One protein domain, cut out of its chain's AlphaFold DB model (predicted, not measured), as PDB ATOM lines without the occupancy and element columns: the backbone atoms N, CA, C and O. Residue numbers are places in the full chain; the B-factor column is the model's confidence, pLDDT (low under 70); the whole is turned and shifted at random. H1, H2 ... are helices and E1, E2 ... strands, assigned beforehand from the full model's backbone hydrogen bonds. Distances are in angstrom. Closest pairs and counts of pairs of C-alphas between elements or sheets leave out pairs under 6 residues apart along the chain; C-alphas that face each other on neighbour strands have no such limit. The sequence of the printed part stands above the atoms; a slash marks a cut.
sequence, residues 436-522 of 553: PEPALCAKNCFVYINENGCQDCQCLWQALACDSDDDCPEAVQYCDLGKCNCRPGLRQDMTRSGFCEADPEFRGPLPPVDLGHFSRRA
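What this domain is: This is residues 436 to 522 of the 553 residues of an uncharacterized protein of Ancylostoma ceylanicum (UniProt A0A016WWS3). With little regular structure, this is a loose string of three small antiparallel hairpins, E1-E2 toward one end, E5-E6 nearest the middle, E3-E4 beside it, and H1 at the far end. The 87 printed residues hold six named strands, then one named helix; the class is mixed, with 32 residues in named elements. The radius of gyration of the C-alphas is 15.4 A, the spans 45 by 29 by 23 A.

How they stand to each other: Look first at the hairpin of E1, residues 445 to 449, and E2, 455 to 459: N 446 and O 458, 2.8 A, are within hydrogen-bond range. In E3, 477 to 480, and E4, 483 to 486, find N 480 and O 483, 2.8 A; in E5, 490 to 492, and E6, 500 to 502, N 491 and O 501, 2.8 A. The closest C-alphas of E4 and E6, Cys 486 and Cys 500, are 5.8 A apart. H1, 515 to 522, is apart from E1 to E5; 2 of its 4 O i to N i+4 pairs are within range.

Where its parts are: Find C-alpha 445 at (172.864, 127.150, 100.316), where E1 begins its 12.9 A; E2 spans 13.2 A. H1, 11.3 A long, ends at C-alpha 522 (159.020, 129.274, 74.163).

The domain as a whole: The printed part has no cut. The links E2 to E3 and E6 to H1 are long. Residues 516 to 522 have pLDDT under 70.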
ATOM      1  N   PRO A 436     168.027 114.521 112.413       92.50
ATOM      2  CA  PRO A 436     168.251 113.748 111.194       92.50
ATOM      3  C   PRO A 436     169.722 113.812 110.753       92.50
ATOM      4  O   PRO A 436     170.476 114.699 111.162       92.50
ATOM      5  N   GLU A 437     170.135 112.880 109.892       90.50
ATOM      6  CA  GLU A 437     171.457 112.940 109.261       90.50
ATOM      7  C   GLU A 437     171.548 114.206 108.380       90.50
ATOM      8  O   GLU A 437     170.636 114.444 107.582       90.50
ATOM      9  N   PRO A 438     172.591 115.050 108.529       85.75
ATOM     10  CA  PRO A 438     172.639 116.352 107.872       85.75
ATOM     11  C   PRO A 438     172.708 116.201 106.352       85.75
ATOM     12  O   PRO A 438     173.669 115.653 105.806       85.75
ATOM     13  N   ALA A 439     171.689 116.720 105.669       88.00
ATOM     14  CA  ALA A 439     171.629 116.726 104.216       88.00
ATOM     15  C   ALA A 439     172.784 117.546 103.616       88.00
ATOM     16  O   ALA A 439     173.181 118.587 104.143       88.00
ATOM     17  N   LEU A 440     173.306 117.101 102.471       92.38
ATOM     18  CA  LEU A 440     174.243 117.904 101.690       92.38
ATOM     19  C   LEU A 440     173.473 119.050 101.027       92.38
ATOM     20  O   LEU A 440     172.715 118.824 100.084       92.38
ATOM     21  N   CYS A 441     173.663 120.270 101.530       91.88
ATOM     22  CA  CYS A 441     172.974 121.448 101.015       91.88
ATOM     23  C   CYS A 441     173.262 121.683  99.525       91.88
ATOM     24  O   CYS A 441     174.367 121.440  99.031       91.88
ATOM     25  N   ALA A 442     172.255 122.188  98.810       88.25
ATOM     26  CA  ALA A 442     172.393 122.560  97.409       88.25
ATOM     27  C   ALA A 442     173.398 123.713  97.216       88.25
ATOM     28  O   ALA A 442     173.775 124.419  98.155       88.25
ATOM     29  N   LYS A 443     173.833 123.927  95.967       85.88
ATOM     30  CA  LYS A 443     174.680 125.079  95.618       85.88
ATOM     31  C   LYS A 443     173.977 126.383  96.017       85.88
ATOM     32  O   LYS A 443     172.766 126.498  95.861       85.88
ATOM     33  N   ASN A 444     174.757 127.350  96.500       85.75
ATOM     34  CA  ASN A 444     174.297 128.634  97.053       85.75
ATOM     35  C   ASN A 444     173.475 128.527  98.358       85.75
ATOM     36  O   ASN A 444     172.898 129.517  98.808       85.75
ATOM     37  N   CYS A 445     173.476 127.361  99.008       91.50
ATOM     38  CA  CYS A 445     172.864 127.150 100.316       91.50
ATOM     39  C   CYS A 445     173.932 126.793 101.358       91.50
ATOM     40  O   CYS A 445     174.917 126.118 101.053       91.50
ATOM     41  N   PHE A 446     173.754 127.275 102.585       92.19
ATOM     42  CA  PHE A 446     174.677 127.089 103.700       92.19
ATOM     43  C   PHE A 446     174.037 126.240 104.801       92.19
ATOM     44  O   PHE A 446     172.818 126.228 104.976       92.19
ATOM     45  N   VAL A 447     174.877 125.526 105.555       93.75
ATOM     46  CA  VAL A 447     174.430 124.829 106.765       93.75
ATOM     47  C   VAL A 447     174.188 125.876 107.847       93.75
ATOM     48  O   VAL A 447     175.109 126.613 108.206       93.75
ATOM     49  N   TYR A 448     172.974 125.917 108.383       93.50
ATOM     50  CA  TYR A 448     172.645 126.646 109.603       93.50
ATOM     51  C   TYR A 448     172.254 125.664 110.713       93.50
ATOM     52  O   TYR A 448     172.158 124.455 110.491       93.50
ATOM     53  N   ILE A 449     172.082 126.177 111.929       93.94
ATOM     54  CA  ILE A 449     171.546 125.409 113.053       93.94
ATOM     55  C   ILE A 449     170.133 125.928 113.306       93.94
ATOM     56  O   ILE A 449     169.959 127.115 113.585       93.94
ATOM     57  N   ASN A 450     169.136 125.056 113.163       92.69
ATOM     58  CA  ASN A 450     167.735 125.408 113.376       92.69
ATOM     59  C   ASN A 450     167.381 125.464 114.877       92.69
ATOM     60  O   ASN A 450     168.191 125.117 115.738       92.69
ATOM     61  N   GLU A 451     166.163 125.903 115.204       93.81
ATOM     62  CA  GLU A 451     165.711 126.130 116.591       93.81
ATOM     63  C   GLU A 451     165.784 124.877 117.489       93.81
ATOM     64  O   GLU A 451     165.881 124.994 118.708       93.81
ATOM     65  N   ASN A 452     165.806 123.678 116.893       94.06
ATOM     66  CA  ASN A 452     165.941 122.401 117.603       94.06
ATOM     67  C   ASN A 452     167.409 121.999 117.862       94.06
ATOM     68  O   ASN A 452     167.667 120.923 118.399       94.06
ATOM     69  N   GLY A 453     168.382 122.821 117.455       94.44
ATOM     70  CA  GLY A 453     169.812 122.507 117.533       94.44
ATOM     71  C   GLY A 453     170.318 121.580 116.421       94.44
ATOM     72  O   GLY A 453     171.460 121.122 116.486       94.44
ATOM     73  N   CYS A 454     169.502 121.300 115.399       95.25
ATOM     74  CA  CYS A 454     169.873 120.425 114.289       95.25
ATOM     75  C   CYS A 454     170.523 121.197 113.137       95.25
ATOM     76  O   CYS A 454     170.172 122.346 112.870       95.25
ATOM     77  N   GLN A 455     171.455 120.545 112.438       93.75
ATOM     78  CA  GLN A 455     172.031 121.067 111.198       93.75
ATOM     79  C   GLN A 455     171.016 120.950 110.065       93.75
ATOM     80  O   GLN A 455     170.464 119.875 109.833       93.75
ATOM     81  N   ASP A 456     170.795 122.059 109.374       93.44
ATOM     82  CA  ASP A 456     169.750 122.224 108.367       93.44
ATOM     83  C   ASP A 456     170.257 123.151 107.246       93.44
ATOM     84  O   ASP A 456     171.285 123.817 107.402       93.44
ATOM     85  N   CYS A 457     169.585 123.184 106.098       93.31
ATOM     86  CA  CYS A 457     170.070 123.868 104.897       93.31
ATOM     87  C   CYS A 457     169.261 125.127 104.589       93.31
ATOM     88  O   CYS A 457     168.131 125.044 104.114       93.31
ATOM     89  N   GLN A 458     169.871 126.299 104.781       92.06
ATOM     90  CA  GLN A 458     169.275 127.578 104.404       92.06
ATOM     91  C   GLN A 458     169.896 128.072 103.099       92.06
ATOM     92  O   GLN A 458     171.111 128.239 102.977       92.06
ATOM     93  N   CYS A 459     169.060 128.302 102.096       91.12
ATOM     94  CA  CYS A 459     169.485 128.847 100.821       91.12
ATOM     95  C   CYS A 459     169.592 130.370 100.875       91.12
ATOM     96  O   CYS A 459     168.671 131.054 101.321       91.12
ATOM     97  N   LEU A 460     170.712 130.916 100.396       87.69
ATOM     98  CA  LEU A 460     170.834 132.353 100.194       87.69
ATOM     99  C   LEU A 460     170.115 132.710  98.890       87.69
ATOM    100  O   LEU A 460     170.480 132.191  97.836       87.69
ATOM    101  N   TRP A 461     169.131 133.613  98.931       84.69
ATOM    102  CA  TRP A 461     168.495 134.088  97.701       84.69
ATOM    103  C   TRP A 461     169.470 134.932  96.876       84.69
ATOM    104  O   TRP A 461     169.677 136.122  97.123       84.69
ATOM    105  N   GLN A 462     170.067 134.313  95.861       86.75
ATOM    106  CA  GLN A 462     170.792 135.018  94.812       86.75
ATOM    107  C   GLN A 462     169.832 135.298  93.657       86.75
ATOM    108  O   GLN A 462     169.689 134.485  92.745       86.75
ATOM    109  N   ALA A 463     169.165 136.454  93.718       89.38
ATOM    110  CA  ALA A 463     168.314 136.933  92.635       89.38
ATOM    111  C   ALA A 463     169.120 137.003  91.329       89.38
ATOM    112  O   ALA A 463     170.115 137.735  91.250       89.38
ATOM    113  N   LEU A 464     168.685 136.246  90.320       92.38
ATOM    114  CA  LEU A 464     169.265 136.280  88.981       92.38
ATOM    115  C   LEU A 464     169.153 137.694  88.402       92.38
ATOM    116  O   LEU A 464     168.156 138.380  88.630       92.38
ATOM    117  N   ALA A 465     170.184 138.123  87.674       95.81
ATOM    118  CA  ALA A 465     170.130 139.366  86.916       95.81
ATOM    119  C   ALA A 465     169.219 139.192  85.691       95.81
ATOM    120  O   ALA A 465     169.210 138.126  85.073       95.81
ATOM    121  N   CYS A 466     168.469 140.234  85.356       97.25
ATOM    122  CA  CYS A 466     167.528 140.268  84.241       97.25
ATOM    123  C   CYS A 466     167.402 141.700  83.715       97.25
ATOM    124  O   CYS A 466     167.572 142.645  84.485       97.25
ATOM    125  N   ASP A 467     167.046 141.852  82.440       97.50
ATOM    126  CA  ASP A 467     166.626 143.139  81.870       97.50
ATOM    127  C   ASP A 467     165.102 143.164  81.620       97.50
ATOM    128  O   ASP A 467     164.503 144.227  81.445       97.50
ATOM    129  N   SER A 468     164.450 141.993  81.610       96.56
ATOM    130  CA  SER A 468     163.019 141.820  81.359       96.56
ATOM    131  C   SER A 468     162.411 140.612  82.091       96.56
ATOM    132  O   SER A 468     163.094 139.642  82.423       96.56
ATOM    133  N   ASP A 469     161.084 140.624  82.271       94.94
ATOM    134  CA  ASP A 469     160.299 139.489  82.798       94.94
ATOM    135  C   ASP A 469     160.528 138.176  82.027       94.94
ATOM    136  O   ASP A 469     160.376 137.089  82.587       94.94
ATOM    137  N   ASP A 470     160.894 138.244  80.743       95.31
ATOM    138  CA  ASP A 470     161.123 137.056  79.918       95.31
ATOM    139  C   ASP A 470     162.425 136.314  80.293       95.31
ATOM    140  O   ASP A 470     162.527 135.132  79.958       95.31
ATOM    141  N   ASP A 471     163.358 136.948  81.019       95.69
ATOM    142  CA  ASP A 471     164.688 136.400  81.344       95.69
ATOM    143  C   ASP A 471     164.707 135.569  82.645       95.69
ATOM    144  O   ASP A 471     165.519 134.655  82.797       95.69
ATOM    145  N   CYS A 472     163.792 135.843  83.583       95.31
ATOM    146  CA  CYS A 472     163.696 135.110  84.851       95.31
ATOM    147  C   CYS A 472     163.189 133.676  84.626       95.31
ATOM    148  O   CYS A 472     162.115 133.512  84.048       95.31
ATOM    149  N   PRO A 473     163.888 132.618  85.081       93.25
ATOM    150  CA  PRO A 473     163.675 131.247  84.598       93.25
ATOM    151  C   PRO A 473     162.250 130.730  84.829       93.25
ATOM    152  O   PRO A 473     161.683 130.062  83.962       93.25
ATOM    153  N   GLU A 474     161.635 131.100  85.950       92.69
ATOM    154  CA  GLU A 474     160.256 130.757  86.289       92.69
ATOM    155  C   GLU A 474     159.297 131.899  85.924       92.69
ATOM    156  O   GLU A 474     159.594 133.067  86.144       92.69
ATOM    157  N   ALA A 475     158.099 131.587  85.425       93.69
ATOM    158  CA  ALA A 475     157.074 132.608  85.165       93.69
ATOM    159  C   ALA A 475     156.368 133.113  86.442       93.69
ATOM    160  O   ALA A 475     155.703 134.148  86.417       93.69
ATOM    161  N   VAL A 476     156.533 132.412  87.573       95.25
ATOM    162  CA  VAL A 476     156.158 132.904  88.915       95.25
ATOM    163  C   VAL A 476     157.117 133.983  89.437       95.25
ATOM    164  O   VAL A 476     156.853 134.579  90.481       95.25
ATOM    165  N   GLN A 477     158.188 134.278  88.696       95.81
ATOM    166  CA  GLN A 477     159.082 135.407  88.931       95.81
ATOM    167  C   GLN A 477     158.767 136.561  87.966       95.81
ATOM    168  O   GLN A 477     158.143 136.368  86.917       95.81
ATOM    169  N   TYR A 478     159.197 137.763  88.336       96.44
ATOM    170  CA  TYR A 478     159.193 138.975  87.519       96.44
ATOM    171  C   TYR A 478     160.526 139.715  87.702       96.44
ATOM    172  O   TYR A 478     161.235 139.471  88.684       96.44
ATOM    173  N   CYS A 479     160.891 140.570  86.750       97.38
ATOM    174  CA  CYS A 479     162.132 141.333  86.793       97.38
ATOM    175  C   CYS A 479     161.899 142.705  87.435       97.38
ATOM    176  O   CYS A 479     161.106 143.507  86.945       97.38
ATOM    177  N   ASP A 480     162.611 142.982  88.523       96.69
ATOM    178  CA  ASP A 480     162.447 144.182  89.340       96.69
ATOM    179  C   ASP A 480     163.817 144.759  89.703       96.69
ATOM    180  O   ASP A 480     164.674 144.052  90.232       96.69
ATOM    181  N   LEU A 481     164.062 146.029  89.369       96.38
ATOM    182  CA  LEU A 481     165.363 146.701  89.543       96.38
ATOM    183  C   LEU A 481     166.569 145.864  89.042       96.38
ATOM    184  O   LEU A 481     167.639 145.848  89.656       96.38
ATOM    185  N   GLY A 482     166.382 145.148  87.927       96.69
ATOM    186  CA  GLY A 482     167.388 144.272  87.317       96.69
ATOM    187  C   GLY A 482     167.577 142.916  88.015       96.69
ATOM    188  O   GLY A 482     168.635 142.295  87.879       96.69
ATOM    189  N   LYS A 483     166.602 142.477  88.825       96.75
ATOM    190  CA  LYS A 483     166.654 141.252  89.637       96.75
ATOM    191  C   LYS A 483     165.361 140.444  89.572       96.75
ATOM    192  O   LYS A 483     164.271 140.989  89.703       96.75
ATOM    193  N   CYS A 484     165.487 139.128  89.449       96.62
ATOM    194  CA  CYS A 484     164.344 138.221  89.493       96.62
ATOM    195  C   CYS A 484     163.800 138.065  90.920       96.62
ATOM    196  O   CYS A 484     164.487 137.538  91.800       96.62
ATOM    197  N   ASN A 485     162.553 138.491  91.121       96.62
ATOM    198  CA  ASN A 485     161.806 138.415  92.379       96.62
ATOM    199  C   ASN A 485     160.522 137.586  92.199       96.62
ATOM    200  O   ASN A 485     159.965 137.520  91.104       96.62
ATOM    201  N   CYS A 486     160.030 136.951  93.267       96.81
ATOM    202  CA  CYS A 486     158.761 136.209  93.243       96.81
ATOM    203  C   CYS A 486     157.567 137.168  93.122       96.81
ATOM    204  O   CYS A 486     157.518 138.176  93.825       96.81
ATOM    205  N   ARG A 487     156.598 136.862  92.245       96.06
ATOM    206  CA  ARG A 487     155.398 137.699  92.042       96.06
ATOM    207  C   ARG A 487     154.571 137.834  93.334       96.06
ATOM    208  O   ARG A 487     154.560 136.901  94.133       96.06
ATOM    209  N   PRO A 488     153.825 138.943  93.528       95.75
ATOM    210  CA  PRO A 488     152.991 139.147  94.713       95.75
ATOM    211  C   PRO A 488     152.075 137.954  95.024       95.75
ATOM    212  O   PRO A 488     151.360 137.465  94.148       95.75
ATOM    213  N   GLY A 489     152.108 137.492  96.276       95.81
ATOM    214  CA  GLY A 489     151.425 136.275  96.734       95.81
ATOM    215  C   GLY A 489     152.237 134.983  96.608       95.81
ATOM    216  O   GLY A 489     151.780 133.927  97.046       95.81
ATOM    217  N   LEU A 490     153.456 135.063  96.072       96.31
ATOM    218  CA  LEU A 490     154.479 134.032  96.202       96.31
ATOM    219  C   LEU A 490     155.643 134.559  97.048       96.31
ATOM    220  O   LEU A 490     156.045 135.717  96.924       96.31
ATOM    221  N   ARG A 491     156.215 133.686  97.873       95.25
ATOM    222  CA  ARG A 491     157.428 133.932  98.659       95.25
ATOM    223  C   ARG A 491     158.587 133.079  98.141       95.25
ATOM    224  O   ARG A 491     158.392 132.123  97.393       95.25
ATOM    225  N   GLN A 492     159.802 133.442  98.531       94.62
ATOM    226  CA  GLN A 492     161.015 132.715  98.159       94.62
ATOM    227  C   GLN A 492     161.119 131.414  98.965       94.62
ATOM    228  O   GLN A 492     160.964 131.426 100.187       94.62
ATOM    229  N   ASP A 493     161.405 130.300  98.293       92.50
ATOM    230  CA  ASP A 493     161.653 129.020  98.954       92.50
ATOM    231  C   ASP A 493     163.060 129.018  99.578       92.50
ATOM    232  O   ASP A 493     164.077 128.830  98.904       92.50
ATOM    233  N   MET A 494     163.124 129.200 100.897       87.12
ATOM    234  CA  MET A 494     164.385 129.212 101.648       87.12
ATOM    235  C   MET A 494     165.100 127.847 101.690       87.12
ATOM    236  O   MET A 494     166.251 127.791 102.123       87.12
ATOM    237  N   THR A 495     164.468 126.766 101.218       86.38
ATOM    238  CA  THR A 495     165.078 125.435 101.040       86.38
ATOM    239  C   THR A 495     165.635 125.218  99.627       86.38
ATOM    240  O   THR A 495     166.436 124.304  99.415       86.38
ATOM    241  N   ARG A 496     165.248 126.055  98.647       87.88
ATOM    242  CA  ARG A 496     165.655 125.951  97.233       87.88
ATOM    243  C   ARG A 496     165.902 127.331  96.612       87.88
ATOM    244  O   ARG A 496     164.997 127.961  96.071       87.88
ATOM    245  N   SER A 497     167.168 127.766  96.624       87.06
ATOM    246  CA  SER A 497     167.605 129.029  96.002       87.06
ATOM    247  C   SER A 497     167.068 129.177  94.573       87.06
ATOM    248  O   SER A 497     167.337 128.330  93.721       87.06
ATOM    249  N   GLY A 498     166.381 130.286  94.294       88.12
ATOM    250  CA  GLY A 498     165.846 130.600  92.966       88.12
ATOM    251  C   GLY A 498     164.466 130.011  92.647       88.12
ATOM    252  O   GLY A 498     164.048 130.143  91.501       88.12
ATOM    253  N   PHE A 499     163.774 129.392  93.612       92.50
ATOM    254  CA  PHE A 499     162.411 128.863  93.458       92.50
ATOM    255  C   PHE A 499     161.385 129.699  94.246       92.50
ATOM    256  O   PHE A 499     161.671 130.146  95.360       92.50
ATOM    257  N   CYS A 500     160.179 129.880  93.706       95.56
ATOM    258  CA  CYS A 500     159.071 130.557  94.397       95.56
ATOM    259  C   CYS A 500     157.960 129.581  94.830       95.56
ATOM    260  O   CYS A 500     157.538 128.722  94.055       95.56
ATOM    261  N   GLU A 501     157.437 129.743  96.047       95.69
ATOM    262  CA  GLU A 501     156.284 128.999  96.576       95.69
ATOM    263  C   GLU A 501     155.126 129.935  96.951       95.69
ATOM    264  O   GLU A 501     155.322 131.134  97.132       95.69
ATOM    265  N   ALA A 502     153.899 129.416  97.045       95.75
ATOM    266  CA  ALA A 502     152.743 130.225  97.434       95.75
ATOM    267  C   ALA A 502     152.869 130.679  98.898       95.75
ATOM    268  O   ALA A 502     153.150 129.862  99.774       95.75
ATOM    269  N   ASP A 503     152.646 131.964  99.167       96.38
ATOM    270  CA  ASP A 503     152.741 132.502 100.523       96.38
ATOM    271  C   ASP A 503     151.462 132.190 101.332       96.38
ATOM    272  O   ASP A 503     150.394 132.709 100.994       96.38
ATOM    273  N   PRO A 504     151.525 131.375 102.407       95.38
ATOM    274  CA  PRO A 504     150.356 131.041 103.221       95.38
ATOM    275  C   PRO A 504     149.788 132.233 104.008       95.38
ATOM    276  O   PRO A 504     148.665 132.142 104.508       95.38
ATOM    277  N   GLU A 505     150.527 133.339 104.139       96.12
ATOM    278  CA  GLU A 505     150.035 134.558 104.794       96.12
ATOM    279  C   GLU A 505     149.307 135.503 103.821       96.12
ATOM    280  O   GLU A 505     148.522 136.357 104.251       96.12
ATOM    281  N   PHE A 506     149.482 135.321 102.506       96.19
ATOM    282  CA  PHE A 506     148.882 136.179 101.491       96.19
ATOM    283  C   PHE A 506     147.380 135.910 101.315       96.19
ATOM    284  O   PHE A 506     146.950 134.902 100.760       96.19
ATOM    285  N   ARG A 507     146.556 136.869 101.752       94.81
ATOM    286  CA  ARG A 507     145.081 136.803 101.669       94.81
ATOM    287  C   ARG A 507     144.482 137.470 100.428       94.81
ATOM    288  O   ARG A 507     143.260 137.584 100.335       94.81
ATOM    289  N   GLY A 508     145.313 137.962  99.510       92.62
ATOM    290  CA  GLY A 508     144.842 138.541  98.253       92.62
ATOM    291  C   GLY A 508     144.439 137.462  97.239       92.62
ATOM    292  O   GLY A 508     144.881 136.317  97.347       92.62
ATOM    293  N   PRO A 509     143.639 137.803  96.213       91.25
ATOM    294  CA  PRO A 509     143.579 136.972  95.019       91.25
ATOM    295  C   PRO A 509     144.983 136.917  94.401       91.25
ATOM    296  O   PRO A 509     145.604 137.961  94.187       91.25
ATOM    297  N   LEU A 510     145.492 135.715  94.123       86.88
ATOM    298  CA  LEU A 510     146.745 135.572  93.380       86.88
ATOM    299  C   LEU A 510     146.597 136.261  92.012       86.88
ATOM    300  O   LEU A 510     145.547 136.102  91.375       86.88
ATOM    301  N   PRO A 511     147.610 137.012  91.541       82.12
ATOM    302  CA  PRO A 511     147.563 137.608  90.214       82.12
ATOM    303  C   PRO A 511     147.377 136.491  89.173       82.12
ATOM    304  O   PRO A 511     148.042 135.454  89.277       82.12
ATOM    305  N   PRO A 512     146.476 136.654  88.186       83.75
ATOM    306  CA  PRO A 512     146.234 135.618  87.193       83.75
ATOM    307  C   PRO A 512     147.536 135.321  86.448       83.75
ATOM    308  O   PRO A 512     148.162 136.221  85.889       83.75
ATOM    309  N   VAL A 513     147.948 134.052  86.458       80.62
ATOM    310  CA  VAL A 513     149.157 133.598  85.764       80.62
ATOM    311  C   VAL A 513     148.968 133.843  84.268       80.62
ATOM    312  O   VAL A 513     148.154 133.172  83.633       80.62
ATOM    313  N   ASP A 514     149.706 134.803  83.702       75.56
ATOM    314  CA  ASP A 514     149.605 135.127  82.278       75.56
ATOM    315  C   ASP A 514     150.274 134.044  81.418       75.56
ATOM    316  O   ASP A 514     151.434 134.129  81.002       75.56
ATOM    317  N   LEU A 515     149.485 133.014  81.118       72.12
ATOM    318  CA  LEU A 515     149.799 131.936  80.179       72.12
ATOM    319  C   LEU A 515     150.143 132.461  78.764       72.12
ATOM    320  O   LEU A 515     150.790 131.758  77.982       72.12
ATOM    321  N   GLY A 516     149.781 133.707  78.437       69.25
ATOM    322  CA  GLY A 516     150.175 134.391  77.209       69.25
ATOM    323  C   GLY A 516     151.680 134.665  77.113       69.25
ATOM    324  O   GLY A 516     152.248 134.520  76.026       69.25
ATOM    325  N   HIS A 517     152.364 134.982  78.220       64.31
ATOM    326  CA  HIS A 517     153.805 135.276  78.194       64.31
ATOM    327  C   HIS A 517     154.676 134.026  77.983       64.31
ATOM    328  O   HIS A 517     155.641 134.068  77.215       64.31
ATOM    329  N   PHE A 518     154.283 132.870  78.533       60.31
ATOM    330  CA  PHE A 518     154.948 131.580  78.267       60.31
ATOM    331  C   PHE A 518     155.050 131.288  76.759       60.31
ATOM    332  O   PHE A 518     156.085 130.826  76.268       60.31
ATOM    333  N   SER A 519     153.997 131.630  76.006       63.34
ATOM    334  CA  SER A 519     153.920 131.449  74.548       63.34
ATOM    335  C   SER A 519     154.901 132.329  73.755       63.34
ATOM    336  O   SER A 519     155.108 132.086  72.562       63.34
ATOM    337  N   ARG A 520     155.511 133.339  74.396       62.25
ATOM    338  CA  ARG A 520     156.606 134.157  73.847       62.25
ATOM    339  C   ARG A 520     157.970 133.586  74.226       62.25
ATOM    340  O   ARG A 520     158.799 133.393  73.336       62.25
ATOM    341  N   ARG A 521     158.185 133.231  75.502       60.47
ATOM    342  CA  ARG A 521     159.453 132.640  75.979       60.47
ATOM    343  C   ARG A 521     159.815 131.363  75.213       60.47
ATOM    344  O   ARG A 521     160.946 131.228  74.750       60.47
ATOM    345  N   ALA A 522     158.835 130.491  74.959       60.91
ATOM    346  CA  ALA A 522     159.020 129.274  74.163       60.91
ATOM    347  C   ALA A 522     159.531 129.526  72.725       60.91
ATOM    348  O   ALA A 522     160.177 128.654  72.154       60.91
TER     349      ALA A 522